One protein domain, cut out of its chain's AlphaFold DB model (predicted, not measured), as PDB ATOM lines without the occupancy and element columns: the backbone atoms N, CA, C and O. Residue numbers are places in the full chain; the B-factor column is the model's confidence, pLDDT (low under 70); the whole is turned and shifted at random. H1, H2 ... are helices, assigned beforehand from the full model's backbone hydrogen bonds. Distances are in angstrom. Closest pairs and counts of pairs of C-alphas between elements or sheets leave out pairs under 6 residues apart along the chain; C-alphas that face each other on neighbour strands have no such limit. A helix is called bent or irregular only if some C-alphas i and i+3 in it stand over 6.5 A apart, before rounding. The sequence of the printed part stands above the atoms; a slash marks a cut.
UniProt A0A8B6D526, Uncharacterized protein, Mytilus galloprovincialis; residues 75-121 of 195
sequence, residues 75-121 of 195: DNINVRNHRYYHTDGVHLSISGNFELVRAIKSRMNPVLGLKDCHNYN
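This is residues 75 to 121 of the 195 residues of an uncharacterized protein of Mytilus galloprovincialis (UniProt A0A8B6D526). One long helix, H3, makes most of the length of this model, and two very short helices, H1 and H2, sit near its first end, where H2 packs on residues 94 to 97. Between H2 and H3 the chain makes a loop, residues 86 to 93, at this same end; past the far end of H3 a stretch with no named helix, residues 112 to 121, turns back. The printed part has 47 residues with three named helices, in the order H1, H2, H3, and no named strand, and its class is all helix. The whole is loose, with a radius of gyration of the C-alphas of 12.3 A, and elongated, with spans of 36 by 19 by 16 A.

Start at H1, residues 75 to 79, and go on to H2, residues 82 to 85; the two are close but not clearly touching, and their closest C-alphas, those of Ile 77 and Tyr 85, are 6.3 A apart. Next look at H3, residues 94 to 111. H1 and H3 only just touch, with 3 pairs of C-alphas within 8 A; H3 does so with residues 96 to 99 alone, and the closest C-alphas are those of Ile 77 and Gly 96, 6.7 A apart. H2 touches H3, which meets it with residues 94 to 97 alone; here the closest C-alphas, those of Tyr 85 and Gly 96, are 4.1 A apart. In H1 every O i to N i+4 pair is within hydrogen-bond range, in H3 12 of 14 are, and H2 is too short for such a pair, while its one O i to N i+3 pair is within range.

Find C-alpha 75 at (142.874, 133.023, 117.737); from there H1 runs to Val 79. H2 runs from His 82 to Tyr 85. Find C-alpha 94 at (158.110, 127.328, 113.236); from there H3 runs 25.8 A to C-alpha 111 at (143.865, 143.593, 99.084). On the way H3 has a kink of 26 degrees near residue 105, and it is only just irregular: C-alphas 107 and 110 are 6.8 A apart.

The two C-alphas farthest apart in the domain are those of Asp 88, between H2 and H3, and Gly 113, after H3, at 36.6 A. The C-alphas of Asp 75 and Asn 121, the first and last printed residues, are 22.9 A apart. The printed part has no cut. The link from H1 to H2 is tight, with 2 residues between them, and the link from H2 to H3 is short, with 8. The mean pLDDT of the printed part is 83.2; look for values under 70 at residues 78 to 81, of which 78 and 79 belong to H1, and at residues 119 to 121.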
ATOM      1  N   ASP A  75     143.401 133.666 116.530       72.62
ATOM      2  CA  ASP A  75     142.874 133.023 117.737       72.62
ATOM      3  C   ASP A  75     143.557 131.672 118.023       72.62
ATOM      4  O   ASP A  75     143.567 131.200 119.160       72.62
ATOM      5  N   ASN A  76     144.193 131.064 117.013       75.50
ATOM      6  CA  ASN A  76     144.912 129.803 117.177       75.50
ATOM      7  C   ASN A  76     146.120 129.944 118.103       75.50
ATOM      8  O   ASN A  76     146.371 129.044 118.899       75.50
ATOM      9  N   ILE A  77     146.852 131.056 118.014       77.94
ATOM     10  CA  ILE A  77     148.057 131.263 118.826       77.94
ATOM     11  C   ILE A  77     147.673 131.539 120.288       77.94
ATOM     12  O   ILE A  77     148.306 130.992 121.185       77.94
ATOM     13  N   ASN A  78     146.604 132.309 120.534       69.00
ATOM     14  CA  ASN A  78     146.246 132.773 121.881       69.00
ATOM     15  C   ASN A  78     145.332 131.825 122.683       69.00
ATOM     16  O   ASN A  78     145.362 131.877 123.905       69.00
ATOM     17  N   VAL A  79     144.513 130.967 122.054       64.12
ATOM     18  CA  VAL A  79     143.382 130.331 122.774       64.12
ATOM     19  C   VAL A  79     143.475 128.801 122.873       64.12
ATOM     20  O   VAL A  79     142.889 128.206 123.778       64.12
ATOM     21  N   ARG A  80     144.207 128.110 121.981       57.19
ATOM     22  CA  ARG A  80     144.282 126.632 121.974       57.19
ATOM     23  C   ARG A  80     145.688 126.129 121.666       57.19
ATOM     24  O   ARG A  80     146.265 126.483 120.651       57.19
ATOM     25  N   ASN A  81     146.219 125.242 122.512       65.62
ATOM     26  CA  ASN A  81     147.551 124.643 122.344       65.62
ATOM     27  C   ASN A  81     148.686 125.669 122.198       65.62
ATOM     28  O   ASN A  81     149.649 125.430 121.477       65.62
ATOM     29  N   HIS A  82     148.600 126.783 122.929       70.88
ATOM     30  CA  HIS A  82     149.606 127.851 122.961       70.88
ATOM     31  C   HIS A  82     151.048 127.318 123.121       70.88
ATOM     32  O   HIS A  82     151.952 127.752 122.417       70.88
ATOM     33  N   ARG A  83     151.252 126.240 123.895       80.38
ATOM     34  CA  ARG A  83     152.555 125.547 124.018       80.38
ATOM     35  C   ARG A  83     153.161 125.060 122.697       80.38
ATOM     36  O   ARG A  83     154.374 125.059 122.565       80.38
ATOM     37  N   TYR A  84     152.348 124.635 121.732       84.50
ATOM     38  CA  TYR A  84     152.824 124.137 120.436       84.50
ATOM     39  C   TYR A  84     153.351 125.266 119.533       84.50
ATOM     40  O   TYR A  84     154.215 125.060 118.674       84.50
ATOM     41  N   TYR A  85     152.838 126.480 119.733       88.88
ATOM     42  CA  TYR A  85     153.156 127.638 118.907       88.88
ATOM     43  C   TYR A  85     154.310 128.479 119.450       88.88
ATOM     44  O   TYR A  85     154.718 129.408 118.761       88.88
ATOM     45  N   HIS A  86     154.871 128.144 120.616       89.00
ATOM     46  CA  HIS A  86     155.975 128.872 121.250       89.00
ATOM     47  C   HIS A  86     157.226 127.994 121.413       89.00
ATOM     48  O   HIS A  86     157.119 126.790 121.629       89.00
ATOM     49  N   THR A  87     158.423 128.581 121.308       90.81
ATOM     50  CA  THR A  87     159.710 127.875 121.513       90.81
ATOM     51  C   THR A  87     160.179 127.909 122.956       90.81
ATOM     52  O   THR A  87     160.645 126.905 123.480       90.81
ATOM     53  N   ASP A  88     160.067 129.071 123.586       88.69
ATOM     54  CA  ASP A  88     160.606 129.372 124.918       88.69
ATOM     55  C   ASP A  88     159.569 130.074 125.807       88.69
ATOM     56  O   ASP A  88     159.899 130.646 126.839       88.69
ATOM     57  N   GLY A  89     158.302 130.050 125.389       88.31
ATOM     58  CA  GLY A  89     157.212 130.745 126.065       88.31
ATOM     59  C   GLY A  89     157.033 132.206 125.685       88.31
ATOM     60  O   GLY A  89     155.973 132.751 125.981       88.31
ATOM     61  N   VAL A  90     157.977 132.799 124.952       90.44
ATOM     62  CA  VAL A  90     157.895 134.180 124.459       90.44
ATOM     63  C   VAL A  90     157.843 134.203 122.936       90.44
ATOM     64  O   VAL A  90     156.916 134.759 122.350       90.44
ATOM     65  N   HIS A  91     158.810 133.562 122.292       91.38
ATOM     66  CA  HIS A  91     158.969 133.534 120.847       91.38
ATOM     67  C   HIS A  91     158.135 132.423 120.213       91.38
ATOM     68  O   HIS A  91     157.904 131.371 120.811       91.38
ATOM     69  N   LEU A  92     157.701 132.659 118.974       90.88
ATOM     70  CA  LEU A  92     156.927 131.690 118.205       90.88
ATOM     71  C   LEU A  92     157.816 130.570 117.649       90.88
ATOM     72  O   LEU A  92     158.903 130.815 117.124       90.88
ATOM     73  N   SER A  93     157.299 129.345 117.673       92.44
ATOM     74  CA  SER A  93     157.859 128.191 116.967       92.44
ATOM     75  C   SER A  93     157.694 128.313 115.455       92.44
ATOM     76  O   SER A  93     157.014 129.209 114.953       92.44
ATOM     77  N   ILE A  94     158.310 127.403 114.695       90.56
ATOM     78  CA  ILE A  94     158.110 127.328 113.236       90.56
ATOM     79  C   ILE A  94     156.611 127.214 112.921       90.56
ATOM     80  O   ILE A  94     156.101 127.926 112.058       90.56
ATOM     81  N   SER A  95     155.892 126.382 113.677       89.81
ATOM     82  CA  SER A  95     154.442 126.228 113.563       89.81
ATOM     83  C   SER A  95     153.688 127.513 113.922       89.81
ATOM     84  O   SER A  95     152.747 127.881 113.225       89.81
ATOM     85  N   GLY A  96     154.113 128.233 114.968       90.62
ATOM     86  CA  GLY A  96     153.523 129.525 115.341       90.62
ATOM     87  C   GLY A  96     153.721 130.592 114.262       90.62
ATOM     88  O   GLY A  96     152.786 131.302 113.898       90.62
ATOM     89  N   ASN A  97     154.916 130.650 113.674       90.94
ATOM     90  CA  ASN A  97     155.210 131.534 112.548       90.94
ATOM     91  C   ASN A  97     154.395 131.170 111.299       90.94
ATOM     92  O   ASN A  97     153.935 132.065 110.592       90.94
ATOM     93  N   PHE A  98     154.175 129.880 111.028       89.94
ATOM     94  CA  PHE A  98     153.311 129.449 109.927       89.94
ATOM     95  C   PHE A  98     151.879 129.968 110.103       89.94
ATOM     96  O   PHE A  98     151.316 130.552 109.176       89.94
ATOM     97  N   GLU A  99     151.318 129.830 111.305       88.44
ATOM     98  CA  GLU A  99     149.995 130.365 111.631       88.44
ATOM     99  C   GLU A  99     149.944 131.892 111.511       88.44
ATOM    100  O   GLU A  99     148.981 132.435 110.966       88.44
ATOM    101  N   LEU A 100     150.989 132.595 111.955       90.75
ATOM    102  CA  LEU A 100     151.096 134.044 111.800       90.75
ATOM    103  C   LEU A 100     151.060 134.450 110.321       90.75
ATOM    104  O   LEU A 100     150.250 135.285 109.922       90.75
ATOM    105  N   VAL A 101     151.888 133.818 109.487       90.75
ATOM    106  CA  VAL A 101     151.937 134.080 108.041       90.75
ATOM    107  C   VAL A 101     150.604 133.752 107.373       90.75
ATOM    108  O   VAL A 101     150.175 134.485 106.480       90.75
ATOM    109  N   ARG A 102     149.923 132.685 107.799       89.06
ATOM    110  CA  ARG A 102     148.587 132.326 107.312       89.06
ATOM    111  C   ARG A 102     147.581 133.447 107.582       89.06
ATOM    112  O   ARG A 102     146.880 133.851 106.658       89.06
ATOM    113  N   ALA A 103     147.580 134.012 108.791       89.62
ATOM    114  CA  ALA A 103     146.729 135.150 109.143       89.62
ATOM    115  C   ALA A 103     147.069 136.414 108.328       89.62
ATOM    116  O   ALA A 103     146.163 137.066 107.802       89.62
ATOM    117  N   ILE A 104     148.363 136.722 108.137       90.88
ATOM    118  CA  ILE A 104     148.803 137.834 107.271       90.88
ATOM    119  C   ILE A 104     148.267 137.646 105.853       90.88
ATOM    120  O   ILE A 104     147.651 138.553 105.301       90.88
ATOM    121  N   LYS A 105     148.484 136.471 105.253       90.62
ATOM    122  CA  LYS A 105     148.064 136.187 103.876       90.62
ATOM    123  C   LYS A 105     146.549 136.222 103.727       90.62
ATOM    124  O   LYS A 105     146.062 136.805 102.767       90.62
ATOM    125  N   SER A 106     145.807 135.655 104.675       88.56
ATOM    126  CA  SER A 106     144.343 135.721 104.679       88.56
ATOM    127  C   SER A 106     143.847 137.174 104.654       88.56
ATOM    128  O   SER A 106     142.935 137.504 103.898       88.56
ATOM    129  N   ARG A 107     144.511 138.078 105.392       88.94
ATOM    130  CA  ARG A 107     144.167 139.504 105.393       88.94
ATOM    131  C   ARG A 107     144.622 140.250 104.136       88.94
ATOM    132  O   ARG A 107     143.864 141.060 103.611       88.94
ATOM    133  N   MET A 108     145.853 140.021 103.689       90.12
ATOM    134  CA  MET A 108     146.503 140.828 102.650       90.12
ATOM    135  C   MET A 108     146.189 140.358 101.230       90.12
ATOM    136  O   MET A 108     146.143 141.181 100.322       90.12
ATOM    137  N   ASN A 109     145.953 139.064 101.006       91.69
ATOM    138  CA  ASN A 109     145.759 138.538  99.655       91.69
ATOM    139  C   ASN A 109     144.574 139.185  98.916       91.69
ATOM    140  O   ASN A 109     144.784 139.593  97.777       91.69
ATOM    141  N   PRO A 110     143.385 139.378  99.529       88.75
ATOM    142  CA  PRO A 110     142.283 140.078  98.867       88.75
ATOM    143  C   PRO A 110     142.635 141.520  98.486       88.75
ATOM    144  O   PRO A 110     142.253 141.984  97.416       88.75
ATOM    145  N   VAL A 111     143.410 142.212  99.329       87.00
ATOM    146  CA  VAL A 111     143.865 143.593  99.084       87.00
ATOM    147  C   VAL A 111     144.834 143.654  97.899       87.00
ATOM    148  O   VAL A 111     144.828 144.615  97.139       87.00
ATOM    149  N   LEU A 112     145.649 142.613  97.725       88.31
ATOM    150  CA  LEU A 112     146.645 142.505  96.658       88.31
ATOM    151  C   LEU A 112     146.110 141.830  95.381       88.31
ATOM    152  O   LEU A 112     146.872 141.641  94.436       88.31
ATOM    153  N   GLY A 113     144.836 141.420  95.346       88.50
ATOM    154  CA  GLY A 113     144.272 140.653  94.228       88.50
ATOM    155  C   GLY A 113     144.854 139.238  94.085       88.50
ATOM    156  O   GLY A 113     144.816 138.652  93.004       88.50
ATOM    157  N   LEU A 114     145.417 138.683  95.161       89.31
ATOM    158  CA  LEU A 114     145.973 137.332  95.206       89.31
ATOM    159  C   LEU A 114     144.915 136.316  95.653       89.31
ATOM    160  O   LEU A 114     143.962 136.639  96.361       89.31
ATOM    161  N   LYS A 115     145.115 135.048  95.278       85.31
ATOM    162  CA  LYS A 115     144.243 133.945  95.707       85.31
ATOM    163  C   LYS A 115     144.266 133.789  97.228       85.31
ATOM    164  O   LYS A 115     145.294 134.030  97.868       85.31
ATOM    165  N   ASP A 116     143.150 133.328  97.791       78.81
ATOM    166  CA  ASP A 116     143.076 132.966  99.208       78.81
ATOM    167  C   ASP A 116     144.207 131.995  99.578       78.81
ATOM    168  O   ASP A 116     144.568 131.101  98.808       78.81
ATOM    169  N   CYS A 117     144.763 132.186 100.771       76.88
ATOM    170  CA  CYS A 117     145.796 131.335 101.319       76.88
ATOM    171  C   CYS A 117     145.402 129.857 101.418       76.88
ATOM    172  O   CYS A 117     146.262 128.994 101.249       76.88
ATOM    173  N   HIS A 118     144.114 129.568 101.601       73.50
ATOM    174  CA  HIS A 118     143.580 128.206 101.616       73.50
ATOM    175  C   HIS A 118     143.640 127.516 100.247       73.50
ATOM    176  O   HIS A 118     143.673 126.292 100.179       73.50
ATOM    177  N   ASN A 119     143.712 128.298  99.166       67.56
ATOM    178  CA  ASN A 119     143.759 127.804  97.791       67.56
ATOM    179  C   ASN A 119     145.190 127.598  97.278       67.56
ATOM    180  O   ASN A 119     145.371 127.127  96.150       67.56
ATOM    181  N   TYR A 120     146.216 127.936  98.069       66.56
ATOM    182  CA  TYR A 120     147.561 127.434  97.805       66.56
ATOM    183  C   TYR A 120     147.566 125.960  98.191       66.56
ATOM    184  O   TYR A 120     147.893 125.594  99.318       66.56
ATOM    185  N   ASN A 121     147.158 125.110  97.249       50.25
ATOM    186  CA  ASN A 121     147.352 123.675  97.364       50.25
ATOM    187  C   ASN A 121     148.791 123.408  97.830       50.25
ATOM    188  O   ASN A 121     149.732 124.062  97.374       50.25
TER     189      ASN A 121